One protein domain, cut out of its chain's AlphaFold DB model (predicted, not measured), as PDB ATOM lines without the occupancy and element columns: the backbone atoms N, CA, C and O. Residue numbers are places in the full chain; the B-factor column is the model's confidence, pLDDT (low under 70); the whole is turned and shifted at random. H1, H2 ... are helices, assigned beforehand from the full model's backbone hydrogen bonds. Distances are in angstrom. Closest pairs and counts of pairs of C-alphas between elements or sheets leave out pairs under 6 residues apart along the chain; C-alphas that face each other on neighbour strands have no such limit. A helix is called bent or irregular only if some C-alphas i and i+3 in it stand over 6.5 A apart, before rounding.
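Overview. This is residues 1187 to 1254 of the 1273 residues of the protein "cilia- and flagella-associated protein 61" of Drosophila hydei (UniProt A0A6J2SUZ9). Two long helices, H2 and H3, run side by side in opposite ways as a loose pair; at one end of the pair residues 1213 to 1219 join them, and residues 1211 to 1217 stick out there. The short helix H1 sits at the other end, by the start of H2, and the last stretch, residues 1241 to 1254, trails from H3 at that same end. The printed part has 68 residues, with three named helices in the order H1, H2, H3 and no named strand, and its class is all helix. The whole is loose, with a radius of gyration of the C-alphas of 14.5 A, and elongated, with spans of 44 by 25 by 17 A.

Arrangement. H1, residues 1188 to 1192, is joined by a tight link of three residues to H2, residues 1196 to 1212. H1 and H2 are close but not clearly touching; their closest C-alphas, those of Leu 1190 and Phe 1196, are 7.0 A apart. H2 has a kink of 38 degrees near residue 1206. It is irregular there, with C-alphas 1206 and 1209 7.2 A apart. A short link of seven residues leads from H2 to H3, residues 1220 to 1240. H2 and H3 are close but not clearly touching; their closest C-alphas, those of Asn 1203 and Leu 1230, are 7.0 A apart. They run opposite ways at a shallow tilt of 20 degrees, with their centres 12.0 A apart. H1 and H3 are apart, but only just: their closest C-alphas are 8.3 A apart. In H1 and H3 every O i to N i+4 pair is within hydrogen-bond range, and in H2 11 of 13 are.

Along the chain. H1 begins at C-alpha 1188, at (-33.863, 154.541, -15.959), and has five residues. H2 measures 24.2 A from its first to its last C-alpha; C-alpha 1196 is at (-40.484, 163.364, -14.619), and C-alpha 1212 is at (-46.237, 170.569, 7.771). H3, the longest helix with 21 residues, measures 30.7 A from C-alpha 1220 to C-alpha 1240, which is at (-50.091, 158.782, -20.275).

Size, cuts and confidence. The two C-alphas farthest apart are those of His 1215 and His 1246, at 44.2 A. The C-alphas of the first and last printed residues, Trp 1187 and Asp 1254, are 17.6 A apart. The printed part has no cut, and neither link between named helices is long. Residues 1241 to 1254 hold no named element, and their C-alphas lie 14 to 20 A from the mean of all C-alphas. The mean pLDDT of the printed part is 77.6, and confidence is low, under 70, at residues 1210 to 1224.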
ATOM      1  N   TRP A1187     -35.269 150.629 -16.701       87.12
ATOM      2  CA  TRP A1187     -35.986 151.346 -15.631       87.12
ATOM      3  C   TRP A1187     -35.568 152.819 -15.503       87.12
ATOM      4  O   TRP A1187     -36.321 153.635 -14.968       87.12
ATOM      5  N   THR A1188     -34.373 153.169 -15.985       89.31
ATOM      6  CA  THR A1188     -33.863 154.541 -15.959       89.31
ATOM      7  C   THR A1188     -34.579 155.472 -16.929       89.31
ATOM      8  O   THR A1188     -34.585 156.678 -16.677       89.31
ATOM      9  N   GLU A1189     -35.255 154.946 -17.959       86.88
ATOM     10  CA  GLU A1189     -36.011 155.753 -18.923       86.88
ATOM     11  C   GLU A1189     -37.047 156.635 -18.226       86.88
ATOM     12  O   GLU A1189     -37.161 157.821 -18.544       86.88
ATOM     13  N   LEU A1190     -37.695 156.100 -17.183       87.62
ATOM     14  CA  LEU A1190     -38.624 156.835 -16.329       87.62
ATOM     15  C   LEU A1190     -37.972 158.081 -15.712       87.62
ATOM     16  O   LEU A1190     -38.561 159.156 -15.719       87.62
ATOM     17  N   LEU A1191     -36.745 157.947 -15.197       88.81
ATOM     18  CA  LEU A1191     -36.020 159.042 -14.545       88.81
ATOM     19  C   LEU A1191     -35.471 160.070 -15.541       88.81
ATOM     20  O   LEU A1191     -35.277 161.232 -15.178       88.81
ATOM     21  N   THR A1192     -35.187 159.632 -16.767       87.12
ATOM     22  CA  THR A1192     -34.693 160.486 -17.857       87.12
ATOM     23  C   THR A1192     -35.813 161.142 -18.668       87.12
ATOM     24  O   THR A1192     -35.533 161.947 -19.556       87.12
ATOM     25  N   HIS A1193     -37.076 160.820 -18.374       85.88
ATOM     26  CA  HIS A1193     -38.225 161.421 -19.038       85.88
ATOM     27  C   HIS A1193     -38.322 162.924 -18.723       85.88
ATOM     28  O   HIS A1193     -38.096 163.358 -17.591       85.88
ATOM     29  N   VAL A1194     -38.688 163.735 -19.721       80.75
ATOM     30  CA  VAL A1194     -38.675 165.210 -19.627       80.75
ATOM     31  C   VAL A1194     -39.626 165.722 -18.538       80.75
ATOM     32  O   VAL A1194     -39.260 166.604 -17.755       80.75
ATOM     33  N   ASP A1195     -40.801 165.105 -18.422       84.44
ATOM     34  CA  ASP A1195     -41.849 165.514 -17.472       84.44
ATOM     35  C   ASP A1195     -41.680 164.915 -16.072       84.44
ATOM     36  O   ASP A1195     -42.410 165.237 -15.133       84.44
ATOM     37  N   PHE A1196     -40.665 164.073 -15.877       87.75
ATOM     38  CA  PHE A1196     -40.484 163.364 -14.619       87.75
ATOM     39  C   PHE A1196     -40.197 164.305 -13.434       87.75
ATOM     40  O   PHE A1196     -40.662 164.070 -12.320       87.75
ATOM     41  N   LYS A1197     -39.481 165.420 -13.654       84.88
ATOM     42  CA  LYS A1197     -39.236 166.434 -12.605       84.88
ATOM     43  C   LYS A1197     -40.545 167.058 -12.103       84.88
ATOM     44  O   LYS A1197     -40.663 167.314 -10.909       84.88
ATOM     45  N   GLU A1198     -41.520 167.278 -12.980       83.69
ATOM     46  CA  GLU A1198     -42.817 167.857 -12.606       83.69
ATOM     47  C   GLU A1198     -43.675 166.867 -11.843       83.69
ATOM     48  O   GLU A1198     -44.203 167.220 -10.793       83.69
ATOM     49  N   TYR A1199     -43.700 165.615 -12.297       88.19
ATOM     50  CA  TYR A1199     -44.299 164.512 -11.554       88.19
ATOM     51  C   TYR A1199     -43.763 164.445 -10.109       88.19
ATOM     52  O   TYR A1199     -44.526 164.320  -9.149       88.19
ATOM     53  N   GLN A1200     -42.447 164.621  -9.911       87.12
ATOM     54  CA  GLN A1200     -41.873 164.691  -8.562       87.12
ATOM     55  C   GLN A1200     -42.347 165.912  -7.762       87.12
ATOM     56  O   GLN A1200     -42.595 165.797  -6.562       87.12
ATOM     57  N   GLU A1201     -42.447 167.083  -8.389       85.31
ATOM     58  CA  GLU A1201     -42.911 168.308  -7.734       85.31
ATOM     59  C   GLU A1201     -44.403 168.262  -7.383       85.31
ATOM     60  O   GLU A1201     -44.802 168.799  -6.350       85.31
ATOM     61  N   GLU A1202     -45.227 167.640  -8.223       85.25
ATOM     62  CA  GLU A1202     -46.646 167.396  -7.971       85.25
ATOM     63  C   GLU A1202     -46.815 166.453  -6.780       85.25
ATOM     64  O   GLU A1202     -47.473 166.809  -5.800       85.25
ATOM     65  N   ASN A1203     -46.106 165.321  -6.781       87.25
ATOM     66  CA  ASN A1203     -46.069 164.416  -5.635       87.25
ATOM     67  C   ASN A1203     -45.581 165.125  -4.363       87.25
ATOM     68  O   ASN A1203     -46.156 164.947  -3.291       87.25
ATOM     69  N   HIS A1204     -44.552 165.971  -4.459       84.25
ATOM     70  CA  HIS A1204     -44.077 166.745  -3.312       84.25
ATOM     71  C   HIS A1204     -45.143 167.715  -2.787       84.25
ATOM     72  O   HIS A1204     -45.322 167.818  -1.575       84.25
ATOM     73  N   ARG A1205     -45.877 168.397  -3.677       83.50
ATOM     74  CA  ARG A1205     -46.981 169.301  -3.318       83.50
ATOM     75  C   ARG A1205     -48.129 168.566  -2.632       83.50
ATOM     76  O   ARG A1205     -48.628 169.072  -1.633       83.50
ATOM     77  N   ILE A1206     -48.494 167.378  -3.110       82.94
ATOM     78  CA  ILE A1206     -49.523 166.526  -2.489       82.94
ATOM     79  C   ILE A1206     -49.114 166.141  -1.056       82.94
ATOM     80  O   ILE A1206     -49.937 166.150  -0.144       82.94
ATOM     81  N   LEU A1207     -47.825 165.876  -0.835       80.75
ATOM     82  CA  LEU A1207     -47.289 165.485   0.472       80.75
ATOM     83  C   LEU A1207     -46.991 166.677   1.410       80.75
ATOM     84  O   LEU A1207     -46.853 166.483   2.620       80.75
ATOM     85  N   LEU A1208     -46.887 167.911   0.898       77.44
ATOM     86  CA  LEU A1208     -46.433 169.094   1.652       77.44
ATOM     87  C   LEU A1208     -47.325 169.462   2.861       77.44
ATOM     88  O   LEU A1208     -46.771 169.658   3.947       77.44
ATOM     89  N   PRO A1209     -48.671 169.511   2.749       71.75
ATOM     90  CA  PRO A1209     -49.552 169.797   3.890       71.75
ATOM     91  C   PRO A1209     -49.412 168.758   5.013       71.75
ATOM     92  O   PRO A1209     -49.605 169.045   6.196       71.75
ATOM     93  N   MET A1210     -49.022 167.534   4.652       65.50
ATOM     94  CA  MET A1210     -48.813 166.438   5.592       65.50
ATOM     95  C   MET A1210     -47.464 166.577   6.305       65.50
ATOM     96  O   MET A1210     -47.400 166.443   7.523       65.50
ATOM     97  N   LEU A1211     -46.399 166.944   5.580       64.75
ATOM     98  CA  LEU A1211     -45.089 167.252   6.171       64.75
ATOM     99  C   LEU A1211     -45.164 168.420   7.169       64.75
ATOM    100  O   LEU A1211     -44.480 168.401   8.189       64.75
ATOM    101  N   GLN A1212     -46.016 169.411   6.898       66.56
ATOM    102  CA  GLN A1212     -46.237 170.569   7.771       66.56
ATOM    103  C   GLN A1212     -47.076 170.248   9.020       66.56
ATOM    104  O   GLN A1212     -46.964 170.950  10.021       66.56
ATOM    105  N   SER A1213     -47.877 169.176   9.001       62.25
ATOM    106  CA  SER A1213     -48.671 168.717  10.153       62.25
ATOM    107  C   SER A1213     -47.951 167.677  11.032       62.25
ATOM    108  O   SER A1213     -48.505 167.244  12.046       62.25
ATOM    109  N   MET A1214     -46.692 167.330  10.719       53.72
ATOM    110  CA  MET A1214     -45.847 166.381  11.468       53.72
ATOM    111  C   MET A1214     -45.315 166.923  12.813       53.72
ATOM    112  O   MET A1214     -44.123 166.851  13.107       53.72
ATOM    113  N   HIS A1215     -46.201 167.422  13.675       54.44
ATOM    114  CA  HIS A1215     -45.909 167.600  15.103       54.44
ATOM    115  C   HIS A1215     -46.154 166.316  15.932       54.44
ATOM    116  O   HIS A1215     -45.905 166.312  17.136       54.44
ATOM    117  N   LYS A1216     -46.617 165.215  15.314       54.25
ATOM    118  CA  LYS A1216     -46.786 163.879  15.927       54.25
ATOM    119  C   LYS A1216     -46.281 162.775  14.990       54.25
ATOM    120  O   LYS A1216     -46.294 162.964  13.774       54.25
ATOM    121  N   GLU A1217     -45.843 161.645  15.557       51.06
ATOM    122  CA  GLU A1217     -45.395 160.473  14.788       51.06
ATOM    123  C   GLU A1217     -46.462 160.020  13.772       51.06
ATOM    124  O   GLU A1217     -47.655 160.015  14.097       51.06
ATOM    125  N   PRO A1218     -46.063 159.644  12.544       53.88
ATOM    126  CA  PRO A1218     -47.005 159.236  11.513       53.88
ATOM    127  C   PRO A1218     -47.695 157.922  11.899       53.88
ATOM    128  O   PRO A1218     -47.044 156.905  12.131       53.88
ATOM    129  N   CYS A1219     -49.031 157.926  11.929       58.34
ATOM    130  CA  CYS A1219     -49.829 156.704  12.031       58.34
ATOM    131  C   CYS A1219     -49.549 155.799  10.815       58.34
ATOM    132  O   CYS A1219     -49.536 156.279   9.681       58.34
ATOM    133  N   TYR A1220     -49.374 154.493  11.034       62.25
ATOM    134  CA  TYR A1220     -49.108 153.491   9.987       62.25
ATOM    135  C   TYR A1220     -50.138 153.534   8.833       62.25
ATOM    136  O   TYR A1220     -49.775 153.437   7.665       62.25
ATOM    137  N   GLN A1221     -51.407 153.821   9.145       61.22
ATOM    138  CA  GLN A1221     -52.484 153.971   8.153       61.22
ATOM    139  C   GLN A1221     -52.269 155.152   7.191       61.22
ATOM    140  O   GLN A1221     -52.649 155.078   6.025       61.22
ATOM    141  N   LEU A1222     -51.639 156.238   7.656       59.53
ATOM    142  CA  LEU A1222     -51.318 157.391   6.812       59.53
ATOM    143  C   LEU A1222     -50.194 157.064   5.818       59.53
ATOM    144  O   LEU A1222     -50.198 157.577   4.703       59.53
ATOM    145  N   GLN A1223     -49.232 156.222   6.211       65.31
ATOM    146  CA  GLN A1223     -48.148 155.793   5.323       65.31
ATOM    147  C   GLN A1223     -48.665 154.885   4.201       65.31
ATOM    148  O   GLN A1223     -48.311 155.116   3.048       65.31
ATOM    149  N   GLU A1224     -49.534 153.917   4.513       69.25
ATOM    150  CA  GLU A1224     -50.152 153.041   3.503       69.25
ATOM    151  C   GLU A1224     -51.050 153.819   2.532       69.25
ATOM    152  O   GLU A1224     -50.962 153.633   1.319       69.25
ATOM    153  N   PHE A1225     -51.862 154.752   3.039       70.62
ATOM    154  CA  PHE A1225     -52.698 155.604   2.193       70.62
ATOM    155  C   PHE A1225     -51.864 156.453   1.218       70.62
ATOM    156  O   PHE A1225     -52.158 156.511   0.024       70.62
ATOM    157  N   ASN A1226     -50.780 157.061   1.705       71.56
ATOM    158  CA  ASN A1226     -49.882 157.862   0.873       71.56
ATOM    159  C   ASN A1226     -49.140 157.018  -0.162       71.56
ATOM    160  O   ASN A1226     -48.950 157.464  -1.293       71.56
ATOM    161  N   GLN A1227     -48.730 155.804   0.208       78.69
ATOM    162  CA  GLN A1227     -48.108 154.875  -0.724       78.69
ATOM    163  C   GLN A1227     -49.063 154.553  -1.881       78.69
ATOM    164  O   GLN A1227     -48.657 154.654  -3.034       78.69
ATOM    165  N   HIS A1228     -50.336 154.276  -1.590       81.56
ATOM    166  CA  HIS A1228     -51.334 154.023  -2.630       81.56
ATOM    167  C   HIS A1228     -51.558 155.218  -3.563       81.56
ATOM    168  O   HIS A1228     -51.660 155.020  -4.771       81.56
ATOM    169  N   ILE A1229     -51.593 156.450  -3.042       83.50
ATOM    170  CA  ILE A1229     -51.710 157.651  -3.889       83.50
ATOM    171  C   ILE A1229     -50.506 157.771  -4.831       83.50
ATOM    172  O   ILE A1229     -50.678 157.995  -6.026       83.50
ATOM    173  N   LEU A1230     -49.287 157.599  -4.314       84.44
ATOM    174  CA  LEU A1230     -48.073 157.702  -5.127       84.44
ATOM    175  C   LEU A1230     -47.982 156.585  -6.179       84.44
ATOM    176  O   LEU A1230     -47.574 156.856  -7.309       84.44
ATOM    177  N   GLU A1231     -48.387 155.359  -5.830       84.88
ATOM    178  CA  GLU A1231     -48.477 154.222  -6.756       84.88
ATOM    179  C   GLU A1231     -49.470 154.504  -7.890       84.88
ATOM    180  O   GLU A1231     -49.129 154.312  -9.057       84.88
ATOM    181  N   GLN A1232     -50.665 155.017  -7.579       85.56
ATOM    182  CA  GLN A1232     -51.646 155.395  -8.603       85.56
ATOM    183  C   GLN A1232     -51.130 156.532  -9.491       85.56
ATOM    184  O   GLN A1232     -51.172 156.407 -10.711       85.56
ATOM    185  N   ASN A1233     -50.546 157.584  -8.907       87.38
ATOM    186  CA  ASN A1233     -49.955 158.679  -9.678       87.38
ATOM    187  C   ASN A1233     -48.841 158.182 -10.618       87.38
ATOM    188  O   ASN A1233     -48.710 158.678 -11.734       87.38
ATOM    189  N   MET A1234     -48.021 157.218 -10.178       87.88
ATOM    190  CA  MET A1234     -46.986 156.604 -11.018       87.88
ATOM    191  C   MET A1234     -47.595 155.813 -12.181       87.88
ATOM    192  O   MET A1234     -47.149 155.965 -13.316       87.88
ATOM    193  N   LEU A1235     -48.610 154.986 -11.914       87.75
ATOM    194  CA  LEU A1235     -49.306 154.221 -12.953       87.75
ATOM    195  C   LEU A1235     -49.968 155.147 -13.973       87.75
ATOM    196  O   LEU A1235     -49.845 154.920 -15.173       87.75
ATOM    197  N   ASP A1236     -50.608 156.219 -13.514       88.19
ATOM    198  CA  ASP A1236     -51.229 157.211 -14.388       88.19
ATOM    199  C   ASP A1236     -50.199 157.963 -15.232       88.19
ATOM    200  O   ASP A1236     -50.447 158.214 -16.412       88.19
ATOM    201  N   PHE A1237     -49.031 158.282 -14.670       89.00
ATOM    202  CA  PHE A1237     -47.919 158.848 -15.430       89.00
ATOM    203  C   PHE A1237     -47.460 157.888 -16.538       89.00
ATOM    204  O   PHE A1237     -47.391 158.279 -17.702       89.00
ATOM    205  N   ILE A1238     -47.217 156.614 -16.210       87.44
ATOM    206  CA  ILE A1238     -46.780 155.606 -17.190       87.44
ATOM    207  C   ILE A1238     -47.844 155.392 -18.274       87.44
ATOM    208  O   ILE A1238     -47.503 155.350 -19.452       87.44
ATOM    209  N   ARG A1239     -49.130 155.322 -17.908       86.81
ATOM    210  CA  ARG A1239     -50.245 155.205 -18.866       86.81
ATOM    211  C   ARG A1239     -50.258 156.347 -19.877       86.81
ATOM    212  O   ARG A1239     -50.429 156.100 -21.066       86.81
ATOM    213  N   ARG A1240     -50.077 157.588 -19.413       85.12
ATOM    214  CA  ARG A1240     -50.091 158.782 -20.275       85.12
ATOM    215  C   ARG A1240     -48.890 158.838 -21.217       85.12
ATOM    216  O   ARG A1240     -49.057 159.234 -22.364       85.12
ATOM    217  N   HIS A1241     -47.715 158.428 -20.742       83.19
ATOM    218  CA  HIS A1241     -46.440 158.562 -21.458       83.19
ATOM    219  C   HIS A1241     -45.944 157.256 -22.091       83.19
ATOM    220  O   HIS A1241     -44.790 157.161 -22.492       83.19
ATOM    221  N   ARG A1242     -46.793 156.227 -22.203       80.38
ATOM    222  CA  ARG A1242     -46.380 154.883 -22.644       80.38
ATOM    223  C   ARG A1242     -45.667 154.873 -24.004       80.38
ATOM    224  O   ARG A1242     -44.736 154.102 -24.181       80.38
ATOM    225  N   GLN A1243     -46.082 155.742 -24.930       74.62
ATOM    226  CA  GLN A1243     -45.494 155.877 -26.274       74.62
ATOM    227  C   GLN A1243     -44.168 156.658 -26.297       74.62
ATOM    228  O   GLN A1243     -43.463 156.625 -27.302       74.62
ATOM    229  N   ASP A1244     -43.832 157.365 -25.214       76.00
ATOM    230  CA  ASP A1244     -42.609 158.169 -25.114       76.00
ATOM    231  C   ASP A1244     -41.387 157.314 -24.710       76.00
ATOM    232  O   ASP A1244     -40.243 157.764 -24.839       76.00
ATOM    233  N   PHE A1245     -41.623 156.092 -24.215       77.94
ATOM    234  CA  PHE A1245     -40.600 155.139 -23.782       77.94
ATOM    235  C   PHE A1245     -40.196 154.195 -24.911       77.94
ATOM    236  O   PHE A1245     -41.023 153.784 -25.722       77.94
ATOM    237  N   HIS A1246     -38.914 153.833 -24.952       74.31
ATOM    238  CA  HIS A1246     -38.420 152.865 -25.926       74.31
ATOM    239  C   HIS A1246     -38.690 151.434 -25.455       74.31
ATOM    240  O   HIS A1246     -39.054 150.573 -26.254       74.31
ATOM    241  N   HIS A1247     -38.561 151.192 -24.147       79.00
ATOM    242  CA  HIS A1247     -38.932 149.923 -23.533       79.00
ATOM    243  C   HIS A1247     -40.343 150.011 -22.946       79.00
ATOM    244  O   HIS A1247     -40.634 150.883 -22.125       79.00
ATOM    245  N   GLU A1248     -41.219 149.080 -23.327       70.56
ATOM    246  CA  GLU A1248     -42.577 149.047 -22.788       70.56
ATOM    247  C   GLU A1248     -42.572 148.745 -21.283       70.56
ATOM    248  O   GLU A1248     -42.096 147.703 -20.824       70.56
ATOM    249  N   PHE A1249     -43.148 149.659 -20.501       78.75
ATOM    250  CA  PHE A1249     -43.467 149.404 -19.103       78.75
ATOM    251  C   PHE A1249     -44.723 148.541 -19.025       78.75
ATOM    252  O   PHE A1249     -45.784 148.946 -19.498       78.75
ATOM    253  N   ALA A1250     -44.610 147.378 -18.388       77.31
ATOM    254  CA  ALA A1250     -45.756 146.513 -18.178       77.31
ATOM    255  C   ALA A1250     -46.729 147.135 -17.165       77.31
ATOM    256  O   ALA A1250     -46.353 147.460 -16.033       77.31
ATOM    257  N   LEU A1251     -47.987 147.284 -17.569       80.81
ATOM    258  CA  LEU A1251     -49.076 147.769 -16.731       80.81
ATOM    259  C   LEU A1251     -49.913 146.597 -16.203       80.81
ATOM    260  O   LEU A1251     -49.987 145.551 -16.845       80.81
ATOM    261  N   PRO A1252     -50.599 146.746 -15.052       78.62
ATOM    262  CA  PRO A1252     -51.463 145.693 -14.512       78.62
ATOM    263  C   PRO A1252     -52.501 145.161 -15.517       78.62
ATOM    264  O   PRO A1252     -52.813 143.977 -15.501       78.62
ATOM    265  N   GLU A1253     -53.001 146.027 -16.401       77.81
ATOM    266  CA  GLU A1253     -53.964 145.701 -17.460       77.81
ATOM    267  C   GLU A1253     -53.396 144.822 -18.591       77.81
ATOM    268  O   GLU A1253     -54.147 144.035 -19.170       77.81
ATOM    269  N   ASP A1254     -52.083 144.861 -18.842       78.00
ATOM    270  CA  ASP A1254     -51.427 144.024 -19.859       78.00
ATOM    271  C   ASP A1254     -51.458 142.537 -19.475       78.00
ATOM    272  O   ASP A1254     -51.487 141.660 -20.330       78.00
TER     273      ASP A1254